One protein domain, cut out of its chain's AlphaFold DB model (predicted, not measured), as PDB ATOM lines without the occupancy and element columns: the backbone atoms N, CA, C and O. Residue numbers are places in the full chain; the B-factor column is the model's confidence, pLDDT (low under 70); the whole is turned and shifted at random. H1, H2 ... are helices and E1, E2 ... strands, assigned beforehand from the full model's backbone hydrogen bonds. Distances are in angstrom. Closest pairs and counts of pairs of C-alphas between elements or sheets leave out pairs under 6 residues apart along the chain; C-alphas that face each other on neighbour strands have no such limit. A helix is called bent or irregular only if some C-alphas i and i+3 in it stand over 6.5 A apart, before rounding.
ATOM      1  N   LEU A   2     147.951 230.731 173.121       91.38
ATOM      2  CA  LEU A   2     147.476 230.551 171.735       91.38
ATOM      3  C   LEU A   2     148.597 230.672 170.692       91.38
ATOM      4  O   LEU A   2     148.671 229.844 169.800       91.38
ATOM      5  N   LEU A   3     149.508 231.635 170.864       92.62
ATOM      6  CA  LEU A   3     150.688 231.763 170.003       92.62
ATOM      7  C   LEU A   3     151.563 230.502 169.995       92.62
ATOM      8  O   LEU A   3     151.991 230.087 168.932       92.62
ATOM      9  N   ILE A   4     151.763 229.846 171.144       94.44
ATOM     10  CA  ILE A   4     152.527 228.586 171.215       94.44
ATOM     11  C   ILE A   4     151.819 227.499 170.398       94.44
ATOM     12  O   ILE A   4     152.449 226.835 169.589       94.44
ATOM     13  N   ALA A   5     150.498 227.363 170.563       94.00
ATOM     14  CA  ALA A   5     149.701 226.369 169.841       94.00
ATOM     15  C   ALA A   5     149.652 226.585 168.319       94.00
ATOM     16  O   ALA A   5     149.317 225.658 167.588       94.00
ATOM     17  N   LEU A   6     149.910 227.808 167.848       92.25
ATOM     18  CA  LEU A   6     149.889 228.148 166.425       92.25
ATOM     19  C   LEU A   6     151.290 228.155 165.792       92.25
ATOM     20  O   LEU A   6     151.395 227.871 164.605       92.25
ATOM     21  N   GLU A   7     152.341 228.440 166.569       90.69
ATOM     22  CA  GLU A   7     153.749 228.445 166.127       90.69
ATOM     23  C   GLU A   7     154.427 227.067 166.173       90.69
ATOM     24  O   GLU A   7     155.412 226.812 165.479       90.69
ATOM     25  N   VAL A   8     153.967 226.172 167.047       93.12
ATOM     26  CA  VAL A   8     154.582 224.853 167.216       93.12
ATOM     27  C   VAL A   8     153.787 223.825 166.414       93.12
ATOM     28  O   VAL A   8     152.644 223.521 166.740       93.12
ATOM     29  N   GLU A   9     154.405 223.283 165.362       91.00
ATOM     30  CA  GLU A   9     153.777 222.299 164.466       91.00
ATOM     31  C   GLU A   9     153.433 220.981 165.177       91.00
ATOM     32  O   GLU A   9     152.399 220.367 164.902       91.00
ATOM     33  N   ASN A  10     154.290 220.540 166.103       94.94
ATOM     34  CA  ASN A  10     154.057 219.332 166.883       94.94
ATOM     35  C   ASN A  10     153.084 219.615 168.039       94.94
ATOM     36  O   ASN A  10     153.399 220.345 168.976       94.94
ATOM     37  N   ILE A  11     151.908 218.988 167.984       93.88
ATOM     38  CA  ILE A  11     150.822 219.194 168.951       93.88
ATOM     39  C   ILE A  11     151.231 218.798 170.376       93.88
ATOM     40  O   ILE A  11     150.878 219.505 171.318       93.88
ATOM     41  N   GLU A  12     151.980 217.708 170.543       93.56
ATOM     42  CA  GLU A  12     152.415 217.238 171.865       93.56
ATOM     43  C   GLU A  12     153.445 218.199 172.469       93.56
ATOM     44  O   GLU A  12     153.323 218.596 173.624       93.56
ATOM     45  N   GLU A  13     154.400 218.676 171.664       94.50
ATOM     46  CA  GLU A  13     155.378 219.687 172.094       94.50
ATOM     47  C   GLU A  13     154.692 221.010 172.474       94.50
ATOM     48  O   GLU A  13     155.021 221.626 173.491       94.50
ATOM     49  N   ALA A  14     153.696 221.433 171.689       95.50
ATOM     50  CA  ALA A  14     152.913 222.627 171.980       95.50
ATOM     51  C   ALA A  14     152.129 222.480 173.292       95.50
ATOM     52  O   ALA A  14     152.094 223.409 174.106       95.50
ATOM     53  N   ALA A  15     151.498 221.320 173.500       94.56
ATOM     54  CA  ALA A  15     150.724 221.018 174.697       94.56
ATOM     55  C   ALA A  15     151.611 220.987 175.946       94.56
ATOM     56  O   ALA A  15     151.290 221.667 176.925       94.56
ATOM     57  N   ASP A  16     152.744 220.283 175.890       92.94
ATOM     58  CA  ASP A  16     153.725 220.231 176.975       92.94
ATOM     59  C   ASP A  16     154.224 221.637 177.323       92.94
ATOM     60  O   ASP A  16     154.130 222.057 178.480       92.94
ATOM     61  N   CYS A  17     154.635 222.425 176.324       95.12
ATOM     62  CA  CYS A  17     155.096 223.798 176.530       95.12
ATOM     63  C   CYS A  17     154.012 224.674 177.193       95.12
ATOM     64  O   CYS A  17     154.281 225.395 178.158       95.12
ATOM     65  N   ILE A  18     152.754 224.579 176.744       95.62
ATOM     66  CA  ILE A  18     151.623 225.309 177.342       95.62
ATOM     67  C   ILE A  18     151.399 224.897 178.801       95.62
ATOM     68  O   ILE A  18     151.178 225.763 179.656       95.62
ATOM     69  N   VAL A  19     151.444 223.598 179.105       93.19
ATOM     70  CA  VAL A  19     151.288 223.083 180.472       93.19
ATOM     71  C   VAL A  19     152.432 223.575 181.354       93.19
ATOM     72  O   VAL A  19     152.182 224.076 182.456       93.19
ATOM     73  N   HIS A  20     153.669 223.506 180.862       93.69
ATOM     74  CA  HIS A  20     154.850 223.948 181.588       93.69
ATOM     75  C   HIS A  20     154.767 225.435 181.927       93.69
ATOM     76  O   HIS A  20     154.822 225.783 183.108       93.69
ATOM     77  N   VAL A  21     154.526 226.294 180.934       94.00
ATOM     78  CA  VAL A  21     154.453 227.748 181.136       94.00
ATOM     79  C   VAL A  21     153.250 228.144 181.998       94.00
ATOM     80  O   VAL A  21     153.332 229.089 182.779       94.00
ATOM     81  N   ARG A  22     152.119 227.432 181.924       91.50
ATOM     82  CA  ARG A  22     150.929 227.800 182.710       91.50
ATOM     83  C   ARG A  22     151.030 227.416 184.181       91.50
ATOM     84  O   ARG A  22     150.505 228.133 185.036       91.50
ATOM     85  N   TYR A  23     151.617 226.263 184.483       91.19
ATOM     86  CA  TYR A  23     151.519 225.694 185.823       91.19
ATOM     87  C   TYR A  23     152.828 225.703 186.596       91.19
ATOM     88  O   TYR A  23     152.765 225.753 187.824       91.19
ATOM     89  N   SER A  24     153.977 225.709 185.928       93.19
ATOM     90  CA  SER A  24     155.263 225.396 186.553       93.19
ATOM     91  C   SER A  24     155.999 226.636 187.038       93.19
ATOM     92  O   SER A  24     155.895 227.710 186.453       93.19
ATOM     93  N   ALA A  25     156.787 226.492 188.103       94.38
ATOM     94  CA  ALA A  25     157.713 227.547 188.523       94.38
ATOM     95  C   ALA A  25     158.944 227.634 187.610       94.38
ATOM     96  O   ALA A  25     159.530 228.704 187.458       94.38
ATOM     97  N   LEU A  26     159.349 226.491 187.053       95.38
ATOM     98  CA  LEU A  26     160.488 226.343 186.157       95.38
ATOM     99  C   LEU A  26     160.050 225.614 184.886       95.38
ATOM    100  O   LEU A  26     159.117 224.818 184.952       95.38
ATOM    101  N   ILE A  27     160.749 225.845 183.781       95.31
ATOM    102  CA  ILE A  27     160.489 225.255 182.459       95.31
ATOM    103  C   ILE A  27     161.763 224.616 181.879       95.31
ATOM    104  O   ILE A  27     162.867 224.816 182.407       95.31
ATOM    105  N   HIS A  28     161.613 223.806 180.827       94.69
ATOM    106  CA  HIS A  28     162.747 223.252 180.088       94.69
ATOM    107  C   HIS A  28     163.421 224.317 179.214       94.69
ATOM    108  O   HIS A  28     162.812 225.319 178.845       94.69
ATOM    109  N   GLU A  29     164.671 224.058 178.820       94.75
ATOM    110  CA  GLU A  29     165.367 224.864 177.806       94.75
ATOM    111  C   GLU A  29     164.567 224.909 176.492       94.75
ATOM    112  O   GLU A  29     164.406 225.973 175.909       94.75
ATOM    113  N   SER A  30     163.978 223.785 176.062       94.56
ATOM    114  CA  SER A  30     163.145 223.729 174.850       94.56
ATOM    115  C   SER A  30     161.933 224.662 174.923       94.56
ATOM    116  O   SER A  30     161.645 225.374 173.964       94.56
ATOM    117  N   ASP A  31     161.261 224.716 176.077       95.38
ATOM    118  CA  ASP A  31     160.118 225.609 176.286       95.38
ATOM    119  C   ASP A  31     160.559 227.075 176.222       95.38
ATOM    120  O   ASP A  31     159.907 227.906 175.590       95.38
ATOM    121  N   LEU A  32     161.695 227.395 176.853       95.62
ATOM    122  CA  LEU A  32     162.254 228.741 176.838       95.62
ATOM    123  C   LEU A  32     162.652 229.161 175.418       95.62
ATOM    124  O   LEU A  32     162.382 230.294 175.021       95.62
ATOM    125  N   VAL A  33     163.236 228.251 174.638       95.50
ATOM    126  CA  VAL A  33     163.562 228.464 173.225       95.50
ATOM    127  C   VAL A  33     162.303 228.757 172.410       95.50
ATOM    128  O   VAL A  33     162.300 229.727 171.653       95.50
ATOM    129  N   ILE A  34     161.209 228.011 172.599       96.06
ATOM    130  CA  ILE A  34     159.922 228.295 171.937       96.06
ATOM    131  C   ILE A  34     159.436 229.708 172.292       96.06
ATOM    132  O   ILE A  34     159.067 230.482 171.404       96.06
ATOM    133  N   LEU A  35     159.478 230.081 173.573       95.75
ATOM    134  CA  LEU A  35     159.060 231.410 174.021       95.75
ATOM    135  C   LEU A  35     159.933 232.530 173.432       95.75
ATOM    136  O   LEU A  35     159.392 233.513 172.929       95.75
ATOM    137  N   GLN A  36     161.262 232.392 173.463       94.75
ATOM    138  CA  GLN A  36     162.187 233.442 173.019       94.75
ATOM    139  C   GLN A  36     162.319 233.541 171.500       94.75
ATOM    140  O   GLN A  36     162.434 234.645 170.977       94.75
ATOM    141  N   GLN A  37     162.362 232.412 170.797       94.75
ATOM    142  CA  GLN A  37     162.712 232.384 169.376       94.75
ATOM    143  C   GLN A  37     161.492 232.324 168.465       94.75
ATOM    144  O   GLN A  37     161.578 232.803 167.341       94.75
ATOM    145  N   ARG A  38     160.369 231.762 168.931       93.75
ATOM    146  CA  ARG A  38     159.145 231.666 168.124       93.75
ATOM    147  C   ARG A  38     158.107 232.677 168.566       93.75
ATOM    148  O   ARG A  38     157.697 233.504 167.775       93.75
ATOM    149  N   VAL A  39     157.737 232.704 169.846       94.69
ATOM    150  CA  VAL A  39     156.628 233.558 170.317       94.69
ATOM    151  C   VAL A  39     157.016 235.034 170.434       94.69
ATOM    152  O   VAL A  39     156.287 235.912 169.966       94.69
ATOM    153  N   ARG A  40     158.147 235.331 171.079       95.25
ATOM    154  CA  ARG A  40     158.575 236.706 171.369       95.25
ATOM    155  C   ARG A  40     158.717 237.587 170.120       95.25
ATOM    156  O   ARG A  40     158.253 238.725 170.201       95.25
ATOM    157  N   PRO A  41     159.285 237.138 168.983       94.94
ATOM    158  CA  PRO A  41     159.418 237.979 167.792       94.94
ATOM    159  C   PRO A  41     158.091 238.532 167.261       94.94
ATOM    160  O   PRO A  41     158.040 239.702 166.886       94.94
ATOM    161  N   HIS A  42     156.998 237.757 167.299       93.19
ATOM    162  CA  HIS A  42     155.682 238.250 166.866       93.19
ATOM    163  C   HIS A  42     155.178 239.394 167.741       93.19
ATOM    164  O   HIS A  42     154.641 240.375 167.227       93.19
ATOM    165  N   ILE A  43     155.367 239.278 169.058       94.88
ATOM    166  CA  ILE A  43     154.954 240.302 170.022       94.88
ATOM    167  C   ILE A  43     155.867 241.527 169.907       94.88
ATOM    168  O   ILE A  43     155.380 242.651 169.870       94.88
ATOM    169  N   GLN A  44     157.182 241.319 169.778       95.81
ATOM    170  CA  GLN A  44     158.161 242.393 169.610       95.81
ATOM    171  C   GLN A  44     157.858 243.232 168.366       95.81
ATOM    172  O   GLN A  44     157.813 244.454 168.453       95.81
ATOM    173  N   HIS A  45     157.574 242.582 167.235       94.44
ATOM    174  CA  HIS A  45     157.199 243.264 165.999       94.44
ATOM    175  C   HIS A  45     155.938 244.127 166.167       94.44
ATOM    176  O   HIS A  45     155.852 245.222 165.615       94.44
ATOM    177  N   VAL A  46     154.960 243.666 166.954       94.12
ATOM    178  CA  VAL A  46     153.773 244.463 167.295       94.12
ATOM    179  C   VAL A  46     154.152 245.670 168.150       94.12
ATOM    180  O   VAL A  46     153.810 246.788 167.777       94.12
ATOM    181  N   CYS A  47     154.897 245.476 169.241       94.94
ATOM    182  CA  CYS A  47     155.361 246.576 170.092       94.94
ATOM    183  C   CYS A  47     156.160 247.619 169.297       94.94
ATOM    184  O   CYS A  47     155.954 248.817 169.469       94.94
ATOM    185  N   ASP A  48     157.023 247.185 168.373       95.81
ATOM    186  CA  ASP A  48     157.812 248.083 167.528       95.81
ATOM    187  C   ASP A  48     156.941 248.942 166.606       95.81
ATOM    188  O   ASP A  48     157.238 250.123 166.418       95.81
ATOM    189  N   ARG A  49     155.841 248.385 166.087       94.00
ATOM    190  CA  ARG A  49     154.854 249.125 165.286       94.00
ATOM    191  C   ARG A  49     154.034 250.119 166.107       94.00
ATOM    192  O   ARG A  49     153.559 251.095 165.540       94.00
ATOM    193  N   LEU A  50     153.872 249.882 167.408       93.69
ATOM    194  CA  LEU A  50     153.036 250.687 168.308       93.69
ATOM    195  C   LEU A  50     153.814 251.756 169.097       93.69
ATOM    196  O   LEU A  50     153.236 252.422 169.950       93.69
ATOM    197  N   LYS A  51     155.113 251.960 168.831       91.06
ATOM    198  CA  LYS A  51     155.976 252.889 169.593       91.06
ATOM    199  C   LYS A  51     155.494 254.346 169.652       91.06
ATOM    200  O   LYS A  51     155.911 255.060 170.557       91.06
ATOM    201  N   GLY A  52     154.677 254.789 168.697       90.38
ATOM    202  CA  GLY A  52     154.138 256.155 168.641       90.38
ATOM    203  C   GLY A  52     152.702 256.303 169.146       90.38
ATOM    204  O   GLY A  52     152.201 257.421 169.178       90.38
ATOM    205  N   GLU A  53     152.043 255.203 169.508       92.44
ATOM    206  CA  GLU A  53     150.643 255.207 169.939       92.44
ATOM    207  C   GLU A  53     150.513 255.551 171.429       92.44
ATOM    208  O   GLU A  53     151.421 255.305 172.231       92.44
ATOM    209  N   GLU A  54     149.353 256.085 171.815       94.00
ATOM    210  CA  GLU A  54     149.032 256.350 173.220       94.00
ATOM    211  C   GLU A  54     148.909 255.044 174.026       94.00
ATOM    212  O   GLU A  54     148.436 254.025 173.524       94.00
ATOM    213  N   GLU A  55     149.293 255.070 175.306       92.88
ATOM    214  CA  GLU A  55     149.273 253.896 176.203       92.88
ATOM    215  C   GLU A  55     147.903 253.195 176.277       92.88
ATOM    216  O   GLU A  55     147.841 251.962 176.364       92.88
ATOM    217  N   ASP A  56     146.819 253.972 176.203       94.56
ATOM    218  CA  ASP A  56     145.437 253.497 176.305       94.56
ATOM    219  C   ASP A  56     144.787 253.195 174.947       94.56
ATOM    220  O   ASP A  56     143.651 252.705 174.907       94.56
ATOM    221  N   ALA A  57     145.497 253.438 173.840       94.25
ATOM    222  CA  ALA A  57     144.998 253.171 172.500       94.25
ATOM    223  C   ALA A  57     144.743 251.669 172.314       94.25
ATOM    224  O   ALA A  57     145.616 250.831 172.555       94.25
ATOM    225  N   ASN A  58     143.534 251.324 171.868       95.00
ATOM    226  CA  ASN A  58     143.173 249.950 171.537       95.00
ATOM    227  C   ASN A  58     143.742 249.579 170.166       95.00
ATOM    228  O   ASN A  58     143.273 250.059 169.134       95.00
ATOM    229  N   CYS A  59     144.708 248.665 170.153       93.56
ATOM    230  CA  CYS A  59     145.406 248.233 168.954       93.56
ATOM    231  C   CYS A  59     145.086 246.764 168.665       93.56
ATOM    232  O   CYS A  59     145.325 245.881 169.496       93.56
ATOM    233  N   SER A  60     144.560 246.493 167.469       94.25
ATOM    234  CA  SER A  60     144.308 245.129 166.994       94.25
ATOM    235  C   SER A  60     145.373 244.698 165.998       94.25
ATOM    236  O   SER A  60     145.715 245.451 165.089       94.25
ATOM    237  N   MET A  61     145.879 243.479 166.165       92.69
ATOM    238  CA  MET A  61     146.899 242.887 165.306       92.69
ATOM    239  C   MET A  61     146.455 241.524 164.802       92.69
ATOM    240  O   MET A  61     145.932 240.711 165.567       92.69
ATOM    241  N   ASP A  62     146.714 241.293 163.518       92.19
ATOM    242  CA  ASP A  62     146.428 240.042 162.829       92.19
ATOM    243  C   ASP A  62     147.737 239.308 162.544       92.19
ATOM    244  O   ASP A  62     148.653 239.863 161.933       92.19
ATOM    245  N   TRP A  63     147.808 238.046 162.960       93.00
ATOM    246  CA  TRP A  63     148.910 237.144 162.644       93.00
ATOM    247  C   TRP A  63     148.408 235.977 161.789       93.00
ATOM    248  O   TRP A  63     147.548 235.217 162.251       93.00
ATOM    249  N   PRO A  64     148.908 235.822 160.553       91.06
ATOM    250  CA  PRO A  64     148.595 234.669 159.723       91.06
ATOM    251  C   PRO A  64     149.434 233.448 160.136       91.06
ATOM    252  O   PRO A  64     150.640 233.550 160.337       91.06
ATOM    253  N   PHE A  65     148.788 232.288 160.198       89.25
ATOM    254  CA  PHE A  65     149.352 230.976 160.516       89.25
ATOM    255  C   PHE A  65     148.843 229.953 159.495       89.25
ATOM    256  O   PHE A  65     147.816 229.293 159.697       89.25
ATOM    257  N   GLY A  66     149.520 229.854 158.349       87.19
ATOM    258  CA  GLY A  66     149.054 229.042 157.222       87.19
ATOM    259  C   GLY A  66     147.658 229.481 156.760       87.19
ATOM    260  O   GLY A  66     147.475 230.611 156.317       87.19
ATOM    261  N   TYR A  67     146.661 228.602 156.896       89.75
ATOM    262  CA  TYR A  67     145.257 228.877 156.539       89.75
ATOM    263  C   TYR A  67     144.433 229.536 157.657       89.75
ATOM    264  O   TYR A  67     143.219 229.682 157.529       89.75
ATOM    265  N   ARG A  68     145.055 229.864 158.791       91.00
ATOM    266  CA  ARG A  68     144.393 230.415 159.979       91.00
ATOM    267  C   ARG A  68     144.918 231.820 160.243       91.00
ATOM    268  O   ARG A  68     146.065 232.109 159.935       91.00
ATOM    269  N   THR A  69     144.114 232.660 160.883       92.69
ATOM    270  CA  THR A  69     144.549 233.991 161.327       92.69
ATOM    271  C   THR A  69     144.155 234.182 162.782       92.69
ATOM    272  O   THR A  69     143.002 233.949 163.146       92.69
ATOM    273  N   LEU A  70     145.101 234.611 163.613       94.31
ATOM    274  CA  LEU A  70     144.836 235.030 164.983       94.31
ATOM    275  C   LEU A  70     144.752 236.555 165.026       94.31
ATOM    276  O   LEU A  70     145.743 237.229 164.761       94.31
ATOM    277  N   ARG A  71     143.585 237.082 165.402       94.38
ATOM    278  CA  ARG A  71     143.395 238.502 165.711       94.38
ATOM    279  C   ARG A  71     143.431 238.705 167.221       94.38
ATOM    280  O   ARG A  71     142.673 238.058 167.942       94.38
ATOM    281  N   VAL A  72     144.273 239.616 167.693       94.75
ATOM    282  CA  VAL A  72     144.357 240.001 169.108       94.75
ATOM    283  C   VAL A  72     144.187 241.508 169.224       94.75
ATOM    284  O   VAL A  72     144.919 242.258 168.588       94.75
ATOM    285  N   GLY A  73     143.223 241.942 170.037       94.88
ATOM    286  CA  GLY A  73     143.020 243.344 170.401       94.88
ATOM    287  C   GLY A  73     143.432 243.578 171.849       94.88
ATOM    288  O   GLY A  73     142.880 242.941 172.745       94.88
ATOM    289  N   LEU A  74     144.399 244.465 172.068       96.12
ATOM    290  CA  LEU A  74     144.876 244.876 173.391       96.12
ATOM    291  C   LEU A  74     145.213 246.367 173.367       96.12
ATOM    292  O   LEU A  74     145.489 246.931 172.305       96.12
ATOM    293  N   GLN A  75     145.238 246.996 174.539       96.81
ATOM    294  CA  GLN A  75     145.803 248.338 174.654       96.81
ATOM    295  C   GLN A  75     147.311 248.308 174.379       96.81
ATOM    296  O   GLN A  75     147.971 247.304 174.667       96.81
ATOM    297  N   LYS A  76     147.891 249.409 173.889       95.12
ATOM    298  CA  LYS A  76     149.348 249.523 173.699       95.12
ATOM    299  C   LYS A  76     150.117 249.162 174.976       95.12
ATOM    300  O   LYS A  76     151.024 248.332 174.931       95.12
ATOM    301  N   SER A  77     149.702 249.676 176.135       95.56
ATOM    302  CA  SER A  77     150.332 249.360 177.430       95.56
ATOM    303  C   SER A  77     150.292 247.862 177.784       95.56
ATOM    304  O   SER A  77     151.171 247.331 178.469       95.56
ATOM    305  N   GLN A  78     149.268 247.144 177.317       96.31
ATOM    306  CA  GLN A  78     149.111 245.705 177.524       96.31
ATOM    307  C   GLN A  78     149.972 244.889 176.557       96.31
ATOM    308  O   GLN A  78     150.455 243.827 176.947       96.31
ATOM    309  N   TRP A  79     150.207 245.383 175.339       95.56
ATOM    310  CA  TRP A  79     151.164 244.796 174.400       95.56
ATOM    311  C   TRP A  79     152.586 244.808 174.970       95.56
ATOM    312  O   TRP A  79     153.247 243.768 174.997       95.56
ATOM    313  N   ASP A  80     153.013 245.938 175.533       93.56
ATOM    314  CA  ASP A  80     154.330 246.055 176.166       93.56
ATOM    315  C   ASP A  80     154.463 245.139 177.391       93.56
ATOM    316  O   ASP A  80     155.475 244.452 177.571       93.56
ATOM    317  N   LYS A  81     153.407 245.042 178.209       94.06
ATOM    318  CA  LYS A  81     153.358 244.079 179.323       94.06
ATOM    319  C   LYS A  81     153.433 242.636 178.827       94.06
ATOM    320  O   LYS A  81     154.163 241.836 179.408       94.06
ATOM    321  N   LEU A  82     152.728 242.295 177.749       94.38
ATOM    322  CA  LEU A  82     152.752 240.953 177.173       94.38
ATOM    323  C   LEU A  82     154.163 240.556 176.717       94.38
ATOM    324  O   LEU A  82     154.584 239.427 176.967       94.38
ATOM    325  N   LEU A  83     154.911 241.483 176.114       94.25
ATOM    326  CA  LEU A  83     156.307 241.263 175.729       94.25
ATOM    327  C   LEU A  83     157.204 240.958 176.942       94.25
ATOM    328  O   LEU A  83     158.102 240.114 176.867       94.25
ATOM    329  N   SER A  84     156.938 241.609 178.079       91.50
ATOM    330  CA  SER A  84     157.664 241.331 179.323       91.50
ATOM    331  C   SER A  84     157.379 239.928 179.874       91.50
ATOM    332  O   SER A  84     158.299 239.282 180.361       91.50
ATOM    333  N   PHE A  85     156.158 239.402 179.708       91.06
ATOM    334  CA  PHE A  85     155.770 238.069 180.197       91.06
ATOM    335  C   PHE A  85     156.325 236.898 179.385       91.06
ATOM    336  O   PHE A  85     156.192 235.752 179.799       91.06
ATOM    337  N   VAL A  86     156.922 237.146 178.220       92.06
ATOM    338  CA  VAL A  86     157.592 236.094 177.439       92.06
ATOM    339  C   VAL A  86     159.104 236.105 177.632       92.06
ATOM    340  O   VAL A  86     159.805 235.352 176.969       92.06
ATOM    341  N   SER A  87     159.620 236.946 178.532       91.25
ATOM    342  CA  SER A  87     161.049 237.125 178.792       91.25
ATOM    343  C   SER A  87     161.338 236.943 180.270       91.25
ATOM    344  O   SER A  87     160.689 237.575 181.090       91.25
ATOM    345  N   VAL A  88     162.336 236.128 180.621       91.69
ATOM    346  CA  VAL A  88     162.716 235.956 182.030       91.69
ATOM    347  C   VAL A  88     163.124 237.319 182.610       91.69
ATOM    348  O   VAL A  88     164.098 237.907 182.125       91.69
ATOM    349  N   PRO A  89     162.431 237.826 183.645       90.75
ATOM    350  CA  PRO A  89     162.772 239.105 184.246       90.75
ATOM    351  C   PRO A  89     164.186 239.094 184.829       90.75
ATOM    352  O   PRO A  89     164.624 238.114 185.443       90.75
ATOM    353  N   VAL A  90     164.897 240.215 184.696       90.69
ATOM    354  CA  VAL A  90     166.247 240.358 185.253       90.69
ATOM    355  C   VAL A  90     166.214 240.102 186.762       90.69
ATOM    356  O   VAL A  90     165.443 240.703 187.512       90.69
ATOM    357  N   GLY A  91     167.061 239.179 187.218       90.50
ATOM    358  CA  GLY A  91     167.157 238.800 188.625       90.50
ATOM    359  C   GLY A  91     166.126 237.768 189.095       90.50
ATOM    360  O   GLY A  91     166.200 237.363 190.262       90.50
ATOM    361  N   LEU A  92     165.202 237.298 188.246       94.31
ATOM    362  CA  LEU A  92     164.374 236.133 188.560       94.31
ATOM    363  C   LEU A  92     165.225 234.864 188.434       94.31
ATOM    364  O   LEU A  92     165.465 234.353 187.349       94.31
ATOM    365  N   THR A  93     165.709 234.350 189.562       95.19
ATOM    366  CA  THR A  93     166.451 233.083 189.602       95.19
ATOM    367  C   THR A  93     165.501 231.904 189.790       95.19
ATOM    368  O   THR A  93     164.403 232.067 190.326       95.19
ATOM    369  N   ALA A  94     165.943 230.690 189.455       93.25
ATOM    370  CA  ALA A  94     165.161 229.476 189.692       93.25
ATOM    371  C   ALA A  94     164.723 229.326 191.165       93.25
ATOM    372  O   ALA A  94     163.593 228.936 191.465       93.25
ATOM    373  N   MET A  95     165.596 229.703 192.106       94.00
ATOM    374  CA  MET A  95     165.275 229.716 193.535       94.00
ATOM    375  C   MET A  95     164.179 230.737 193.868       94.00
ATOM    376  O   MET A  95     163.256 230.420 194.620       94.00
ATOM    377  N   ARG A  96     164.252 231.953 193.309       94.69
ATOM    378  CA  ARG A  96     163.225 232.985 193.522       94.69
ATOM    379  C   ARG A  96     161.892 232.574 192.906       94.69
ATOM    380  O   ARG A  96     160.882 232.675 193.595       94.69
ATOM    381  N   ALA A  97     161.892 232.041 191.685       93.94
ATOM    382  CA  ALA A  97     160.691 231.538 191.019       93.94
ATOM    383  C   ALA A  97     159.997 230.445 191.854       93.94
ATOM    384  O   ALA A  97     158.803 230.540 192.143       93.94
ATOM    385  N   ARG A  98     160.763 229.466 192.363       93.19
ATOM    386  CA  ARG A  98     160.249 228.449 193.300       93.19
ATOM    387  C   ARG A  98     159.686 229.070 194.576       93.19
ATOM    388  O   ARG A  98     158.600 228.694 195.004       93.19
ATOM    389  N   LYS A  99     160.381 230.038 195.183       94.38
ATOM    390  CA  LYS A  99     159.908 230.709 196.405       94.38
ATOM    391  C   LYS A  99     158.579 231.435 196.180       94.38
ATOM    392  O   LYS A  99     157.679 231.299 197.005       94.38
ATOM    393  N   ILE A 100     158.445 232.163 195.068       93.31
ATOM    394  CA  ILE A 100     157.199 232.846 194.687       93.31
ATOM    395  C   ILE A 100     156.077 231.814 194.545       93.31
ATOM    396  O   ILE A 100     155.047 231.943 195.209       93.31
ATOM    397  N   ARG A 101     156.298 230.740 193.776       92.50
ATOM    398  CA  ARG A 101     155.325 229.649 193.607       92.50
ATOM    399  C   ARG A 101     154.874 229.068 194.945       92.50
ATOM    400  O   ARG A 101     153.676 229.030 195.208       92.50
ATOM    401  N   LEU A 102     155.824 228.661 195.789       94.25
ATOM    402  CA  LEU A 102     155.552 228.061 197.096       94.25
ATOM    403  C   LEU A 102     154.765 229.007 198.004       94.25
ATOM    404  O   LEU A 102     153.860 228.561 198.707       94.25
ATOM    405  N   SER A 103     155.067 230.308 197.970       94.38
ATOM    406  CA  SER A 103     154.343 231.300 198.771       94.38
ATOM    407  C   SER A 103     152.856 231.374 198.409       94.38
ATOM    408  O   SER A 103     152.029 231.564 199.296       94.38
ATOM    409  N   LEU A 104     152.514 231.134 197.139       90.88
ATOM    410  CA  LEU A 104     151.135 231.105 196.654       90.88
ATOM    411  C   LEU A 104     150.465 229.747 196.907       90.88
ATOM    412  O   LEU A 104     149.372 229.678 197.464       90.88
ATOM    413  N   THR A 105     151.105 228.644 196.519       92.69
ATOM    414  CA  THR A 105     150.484 227.308 196.548       92.69
ATOM    415  C   THR A 105     150.474 226.665 197.933       92.69
ATOM    416  O   THR A 105     149.584 225.861 198.232       92.69
ATOM    417  N   LEU A 106     151.442 227.010 198.786       94.00
ATOM    418  CA  LEU A 106     151.596 226.506 200.150       94.00
ATOM    419  C   LEU A 106     151.400 227.600 201.210       94.00
ATOM    420  O   LEU A 106     151.820 227.425 202.353       94.00
ATOM    421  N   HIS A 107     150.698 228.687 200.869       94.19
ATOM    422  CA  HIS A 107     150.417 229.787 201.795       94.19
ATOM    423  C   HIS A 107     149.851 229.285 203.143       94.19
ATOM    424  O   HIS A 107     148.942 228.443 203.128       94.19
ATOM    425  N   PRO A 108     150.318 229.771 204.309       92.31
ATOM    426  CA  PRO A 108     149.893 229.252 205.614       92.31
ATOM    427  C   PRO A 108     148.377 229.271 205.831       92.31
ATOM    428  O   PRO A 108     147.817 228.273 206.273       92.31
ATOM    429  N   MET A 109     147.696 230.343 205.410       93.50
ATOM    430  CA  MET A 109     146.232 230.467 205.551       93.50
ATOM    431  C   MET A 109     145.446 229.396 204.781       93.50
ATOM    432  O   MET A 109     144.306 229.105 205.115       93.50
ATOM    433  N   GLY A 110     146.047 228.783 203.758       91.38
ATOM    434  CA  GLY A 110     145.422 227.702 202.995       91.38
ATOM    435  C   GLY A 110     145.665 226.308 203.570       91.38
ATOM    436  O   GLY A 110     145.311 225.332 202.910       91.38
ATOM    437  N   LYS A 111     146.325 226.172 204.731       93.81
ATOM    438  CA  LYS A 111     146.722 224.866 205.280       93.81
ATOM    439  C   LYS A 111     145.523 223.946 205.481       93.81
ATOM    440  O   LYS A 111     145.534 222.848 204.932       93.81
ATOM    441  N   ASP A 112     144.493 224.403 206.183       95.31
ATOM    442  CA  ASP A 112     143.347 223.551 206.509       95.31
ATOM    443  C   ASP A 112     142.622 223.103 205.238       95.31
ATOM    444  O   ASP A 112     142.413 221.911 205.034       95.31
ATOM    445  N   PHE A 113     142.388 224.021 204.293       92.94
ATOM    446  CA  PHE A 113     141.841 223.674 202.980       92.94
ATOM    447  C   PHE A 113     142.697 222.630 202.242       92.94
ATOM    448  O   PHE A 113     142.177 221.682 201.648       92.94
ATOM    449  N   ARG A 114     144.030 222.766 202.274       93.69
ATOM    450  CA  ARG A 114     144.935 221.805 201.629       93.69
ATOM    451  C   ARG A 114     144.904 220.432 202.283       93.69
ATOM    452  O   ARG A 114     145.002 219.459 201.533       93.69
ATOM    453  N   ASP A 115     144.821 220.375 203.609       93.50
ATOM    454  CA  ASP A 115     144.788 219.138 204.390       93.50
ATOM    455  C   ASP A 115     143.464 218.400 204.149       93.50
ATOM    456  O   ASP A 115     143.464 217.207 203.843       93.50
ATOM    457  N   TRP A 116     142.348 219.132 204.136       94.25
ATOM    458  CA  TRP A 116     141.028 218.596 203.800       94.25
ATOM    459  C   TRP A 116     140.987 218.041 202.373       94.25
ATOM    460  O   TRP A 116     140.503 216.932 202.151       94.25
ATOM    461  N   HIS A 117     141.584 218.752 201.408       91.69
ATOM    462  CA  HIS A 117     141.649 218.317 200.005       91.69
ATOM    463  C   HIS A 117     142.326 216.948 199.822       91.69
ATOM    464  O   HIS A 117     142.064 216.250 198.842       91.69
ATOM    465  N   VAL A 118     143.238 216.571 200.722       93.44
ATOM    466  CA  VAL A 118     144.029 215.335 200.613       93.44
ATOM    467  C   VAL A 118     143.606 214.241 201.595       93.44
ATOM    468  O   VAL A 118     144.163 213.146 201.524       93.44
ATOM    469  N   LEU A 119     142.622 214.503 202.464       93.75
ATOM    470  CA  LEU A 119     142.204 213.612 203.551       93.75
ATOM    471  C   LEU A 119     141.836 212.207 203.053       93.75
ATOM    472  O   LEU A 119     142.337 211.212 203.571       93.75
ATOM    473  N   TYR A 120     141.030 212.136 201.993       94.12
ATOM    474  CA  TYR A 120     140.551 210.877 201.409       94.12
ATOM    475  C   TYR A 120     141.368 210.403 200.199       94.12
ATOM    476  O   TYR A 120     140.981 209.462 199.510       94.12
ATOM    477  N   GLN A 121     142.503 211.045 199.904       93.81
ATOM    478  CA  GLN A 121     143.368 210.622 198.802       93.81
ATOM    479  C   GLN A 121     144.297 209.488 199.236       93.81
ATOM    480  O   GLN A 121     144.777 209.460 200.371       93.81
ATOM    481  N   SER A 122     144.631 208.595 198.302       94.25
ATOM    482  CA  SER A 122     145.659 207.571 198.515       94.25
ATOM    483  C   SER A 122     147.027 208.204 198.826       94.25
ATOM    484  O   SER A 122     147.286 209.337 198.406       94.25
ATOM    485  N   PRO A 123     147.950 207.497 199.505       91.56
ATOM    486  CA  PRO A 123     149.294 208.015 199.779       91.56
ATOM    487  C   PRO A 123     150.017 208.543 198.526       91.56
ATOM    488  O   PRO A 123     150.623 209.615 198.566       91.56
ATOM    489  N   ALA A 124     149.888 207.837 197.397       89.50
ATOM    490  CA  ALA A 124     150.442 208.263 196.114       89.50
ATOM    491  C   ALA A 124     149.790 209.558 195.597       89.50
ATOM    492  O   ALA A 124     150.497 210.473 195.171       89.50
ATOM    493  N   GLY A 125     148.461 209.676 195.700       88.69
ATOM    494  CA  GLY A 125     147.725 210.889 195.334       88.69
ATOM    495  C   GLY A 125     148.139 212.101 196.172       88.69
ATOM    496  O   GLY A 125     148.413 213.168 195.620       88.69
ATOM    497  N   ARG A 126     148.306 211.918 197.490       91.88
ATOM    498  CA  ARG A 126     148.790 212.976 198.394       91.88
ATOM    499  C   ARG A 126     150.180 213.468 197.999       91.88
ATOM    500  O   ARG A 126     150.409 214.678 197.946       91.88
ATOM    501  N   LEU A 127     151.093 212.543 197.697       89.31
ATOM    502  CA  LEU A 127     152.450 212.873 197.262       89.31
ATOM    503  C   LEU A 127     152.444 213.625 195.926       89.31
ATOM    504  O   LEU A 127     153.100 214.659 195.809       89.31
ATOM    505  N   ALA A 128     151.678 213.148 194.943       88.62
ATOM    506  CA  ALA A 128     151.544 213.810 193.648       88.62
ATOM    507  C   ALA A 128     150.968 215.227 193.797       88.62
ATOM    508  O   ALA A 128     151.511 216.178 193.238       88.62
ATOM    509  N   LYS A 129     149.922 215.398 194.618       90.62
ATOM    510  CA  LYS A 129     149.299 216.705 194.854       90.62
ATOM    511  C   LYS A 129     150.229 217.672 195.580       90.62
ATOM    512  O   LYS A 129     150.220 218.860 195.266       90.62
ATOM    513  N   ARG A 130     151.020 217.184 196.544       91.00
ATOM    514  CA  ARG A 130     152.048 217.990 197.217       91.00
ATOM    515  C   ARG A 130     153.106 218.455 196.217       91.00
ATOM    516  O   ARG A 130     153.315 219.658 196.119       91.00
ATOM    517  N   ARG A 131     153.671 217.540 195.424       89.94
ATOM    518  CA  ARG A 131     154.673 217.865 194.394       89.94
ATOM    519  C   ARG A 131     154.145 218.900 193.400       89.94
ATOM    520  O   ARG A 131     154.756 219.945 193.249       89.94
ATOM    521  N   PHE A 132     152.943 218.697 192.856       91.19
ATOM    522  CA  PHE A 132     152.316 219.668 191.952       91.19
ATOM    523  C   PHE A 132     152.126 221.059 192.586       91.19
ATOM    524  O   PHE A 132     152.207 222.076 191.902       91.19
ATOM    525  N   ARG A 133     151.864 221.152 193.895       91.69
ATOM    526  CA  ARG A 133     151.818 222.460 194.572       91.69
ATOM    527  C   ARG A 133     153.213 223.079 194.660       91.69
ATOM    528  O   ARG A 133     153.334 224.283 194.466       91.69
ATOM    529  N   GLU A 134     154.237 222.282 194.930       89.44
ATOM    530  CA  GLU A 134     155.615 222.754 195.080       89.44
ATOM    531  C   GLU A 134     156.207 223.282 193.768       89.44
ATOM    532  O   GLU A 134     156.744 224.388 193.744       89.44
ATOM    533  N   ASP A 135     156.085 222.518 192.682       88.00
ATOM    534  CA  ASP A 135     156.745 222.819 191.407       88.00
ATOM    535  C   ASP A 135     155.781 223.186 190.271       88.00
ATOM    536  O   ASP A 135     156.182 223.904 189.356       88.00
ATOM    537  N   GLY A 136     154.507 222.787 190.355       87.69
ATOM    538  CA  GLY A 136     153.513 223.018 189.307       87.69
ATOM    539  C   GLY A 136     153.534 222.023 188.153       87.69
ATOM    540  O   GLY A 136     152.845 222.242 187.163       87.69
ATOM    541  N   LEU A 137     154.282 220.929 188.282       89.88
ATOM    542  CA  LEU A 137     154.511 219.979 187.203       89.88
ATOM    543  C   LEU A 137     153.429 218.892 187.159       89.88
ATOM    544  O   LEU A 137     153.290 218.088 188.087       89.88
ATOM    545  N   LEU A 138     152.674 218.844 186.057       86.62
ATOM    546  CA  LEU A 138     151.728 217.767 185.749       86.62
ATOM    547  C   LEU A 138     152.449 216.665 184.975       86.62
ATOM    548  O   LEU A 138     152.422 216.629 183.753       86.62
ATOM    549  N   LEU A 139     153.119 215.777 185.705       83.69
ATOM    550  CA  LEU A 139     153.939 214.727 185.109       83.69
ATOM    551  C   LEU A 139     153.496 213.335 185.568       83.69
ATOM    552  O   LEU A 139     153.098 213.181 186.732       83.69
ATOM    553  N   PRO A 140     153.672 212.301 184.723       80.94
ATOM    554  CA  PRO A 140     153.582 210.918 185.159       80.94
ATOM    555  C   PRO A 140     154.478 210.646 186.373       80.94
ATOM    556  O   PRO A 140     155.540 211.257 186.569       80.94
ATOM    557  N   TYR A 141     154.056 209.702 187.212       75.12
ATOM    558  CA  TYR A 141     154.860 209.287 188.354       75.12
ATOM    559  C   TYR A 141     156.221 208.755 187.875       75.12
ATOM    560  O   TYR A 141     156.287 207.952 186.953       75.12
ATOM    561  N   GLY A 142     157.311 209.232 188.482       78.06
ATOM    562  CA  GLY A 142     158.678 208.863 188.091       78.06
ATOM    563  C   GLY A 142     159.296 209.684 186.951       78.06
ATOM    564  O   GLY A 142     160.494 209.552 186.724       78.06
ATOM    565  N   HIS A 143     158.549 210.578 186.284       84.38
ATOM    566  CA  HIS A 143     159.121 211.396 185.208       84.38
ATOM    567  C   HIS A 143     160.271 212.298 185.718       84.38
ATOM    568  O   HIS A 143     160.153 212.866 186.818       84.38
ATOM    569  N   PRO A 144     161.372 212.459 184.955       85.94
ATOM    570  CA  PRO A 144     162.504 213.281 185.367       85.94
ATOM    571  C   PRO A 144     162.131 214.753 185.556       85.94
ATOM    572  O   PRO A 144     161.535 215.372 184.684       85.94
ATOM    573  N   ARG A 145     162.531 215.337 186.689       88.62
ATOM    574  CA  ARG A 145     162.306 216.766 186.999       88.62
ATOM    575  C   ARG A 145     163.556 217.626 186.858       88.62
ATOM    576  O   ARG A 145     163.470 218.846 186.887       88.62
ATOM    577  N   HIS A 146     164.721 216.999 186.702       89.94
ATOM    578  CA  HIS A 146     166.007 217.696 186.638       89.94
ATOM    579  C   HIS A 146     166.161 218.569 185.385       89.94
ATOM    580  O   HIS A 146     167.064 219.392 185.345       89.94
ATOM    581  N   LYS A 147     165.295 218.393 184.378       91.31
ATOM    582  CA  LYS A 147     165.266 219.207 183.159       91.31
ATOM    583  C   LYS A 147     164.558 220.560 183.349       91.31
ATOM    584  O   LYS A 147     164.761 221.463 182.546       91.31
ATOM    585  N   PHE A 148     163.780 220.732 184.422       93.25
ATOM    586  CA  PHE A 148     163.119 221.994 184.769       93.25
ATOM    587  C   PHE A 148     164.071 222.884 185.567       93.25
ATOM    588  O   PHE A 148     164.108 222.837 186.803       93.25
ATOM    589  N   VAL A 149     164.873 223.672 184.852       94.50
ATOM    590  CA  VAL A 149     165.959 224.477 185.441       94.50
ATOM    591  C   VAL A 149     165.805 225.973 185.196       94.50
ATOM    592  O   VAL A 149     166.282 226.762 186.013       94.50
ATOM    593  N   HIS A 150     165.101 226.377 184.138       95.56
ATOM    594  CA  HIS A 150     164.941 227.788 183.807       95.56
ATOM    595  C   HIS A 150     163.751 228.373 184.558       95.56
ATOM    596  O   HIS A 150     162.706 227.729 184.608       95.56
ATOM    597  N   PRO A 151     163.873 229.570 185.153       95.19
ATOM    598  CA  PRO A 151     162.724 230.279 185.703       95.19
ATOM    599  C   PRO A 151     161.670 230.488 184.614       95.19
ATOM    600  O   PRO A 151     161.995 230.912 183.508       95.19
ATOM    601  N   ASN A 152     160.418 230.179 184.940       94.69
ATOM    602  CA  ASN A 152     159.295 230.534 184.088       94.69
ATOM    603  C   ASN A 152     159.133 232.073 184.107       94.69
ATOM    604  O   ASN A 152     159.079 232.611 185.221       94.69
TER     605      ASN A 152
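AT A GLANCE: This is residues 2 to 152 of the 153 residues of an uncharacterized protein of Candidatus Bathyarchaeota archaeon (UniProt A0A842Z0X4). The domain is an elongated, loose model of two lobes: in the larger, the long kinked helix H3 has H1, H2 and H4 packed on it and the strand hairpin E1 E2 at one end of the domain, and in the smaller, H7 packs on H5 and H6 at the other end. The last printed stretch folds back from H7 to the larger lobe, while residues 107 to 113 stick out. The printed part has 151 residues, with seven named helices and two antiparallel strands in the order H1 H2 H3 E1 E2 H4 H5 H6 H7, and is mostly helix. The radius of gyration of the C-alphas is 18.5 A, and the spans are 55 by 34 by 28 A.

IN THESE COORDINATES: H1, residues 2 to 7, begins at C-alpha 2 (147.476, 230.551, 171.735). H2, residues 11 to 23, is 18.1 A long. H3, residues 29 to 49, is 29.3 A long, with a kink of 34 degrees near residue 42. E1, residues 58 to 65, is 22.8 A long, and E2, residues 68 to 75, is 23.2 A long. H4 is residues 76 to 84, and H5, residues 94 to 105, is 16.3 A long. H6 is residues 108 to 118 and is irregular: C-alphas 109 and 112 are 7.6 A apart. H7, residues 123 to 135, is 18.6 A long and ends at C-alpha 135 (156.745, 222.819, 191.407).

HOW THE PARTS SIT: H3 is the hub, touching three helices. H1 touches H3 about perpendicular, at 77 degrees; the closest C-alphas, of Leu 3 and Val 39, are 6.2 A apart. H1 and H2 form a helical hairpin and touch, the closest C-alphas being those of Ala 5 and Ala 14, 5.4 A. H2 and H3 only just touch, with 3 pairs of C-alphas within 8 A, the closest those of Cys 17 and Asp 31, 5.3 A. H4 touches residues 40 to 47 of H3 at a shallow tilt of 23 degrees, opposite ways; the closest C-alphas, of Ile 43 and Leu 83, are 5.9 A apart. E1 and E2 form a hairpin, with N 61 and O 72 2.9 A apart and N 65 and O 68 2.7 A apart, within hydrogen-bond range. H5 and H7 touch at a steep tilt of 58 degrees, the closest C-alphas being those of Thr 105 and Arg 133, 5.4 A. H6 and H7 form a helical hairpin and only just touch, with 3 pairs of C-alphas within 8 A, the closest those of Val 118 and Arg 126, 5.8 A. H2 and H7 are only just apart, at 8.2 A. In H1, H2, H4, H5 and H7 every O i to N i+4 pair is within hydrogen-bond range; in H3 12 of 17 are, and in H6 5 of 7.

THE WHOLE: The two C-alphas farthest apart, of Gly 52 and Ser 122, are 57.7 A apart. The printed part has no cut, and no link between named elements is long. Residues 136 to 152 hold no named element; residues 150 to 151 pair with residues 26 to 27, antiparallel. The mean pLDDT of the printed part is 92.7, and no printed residue is under 70.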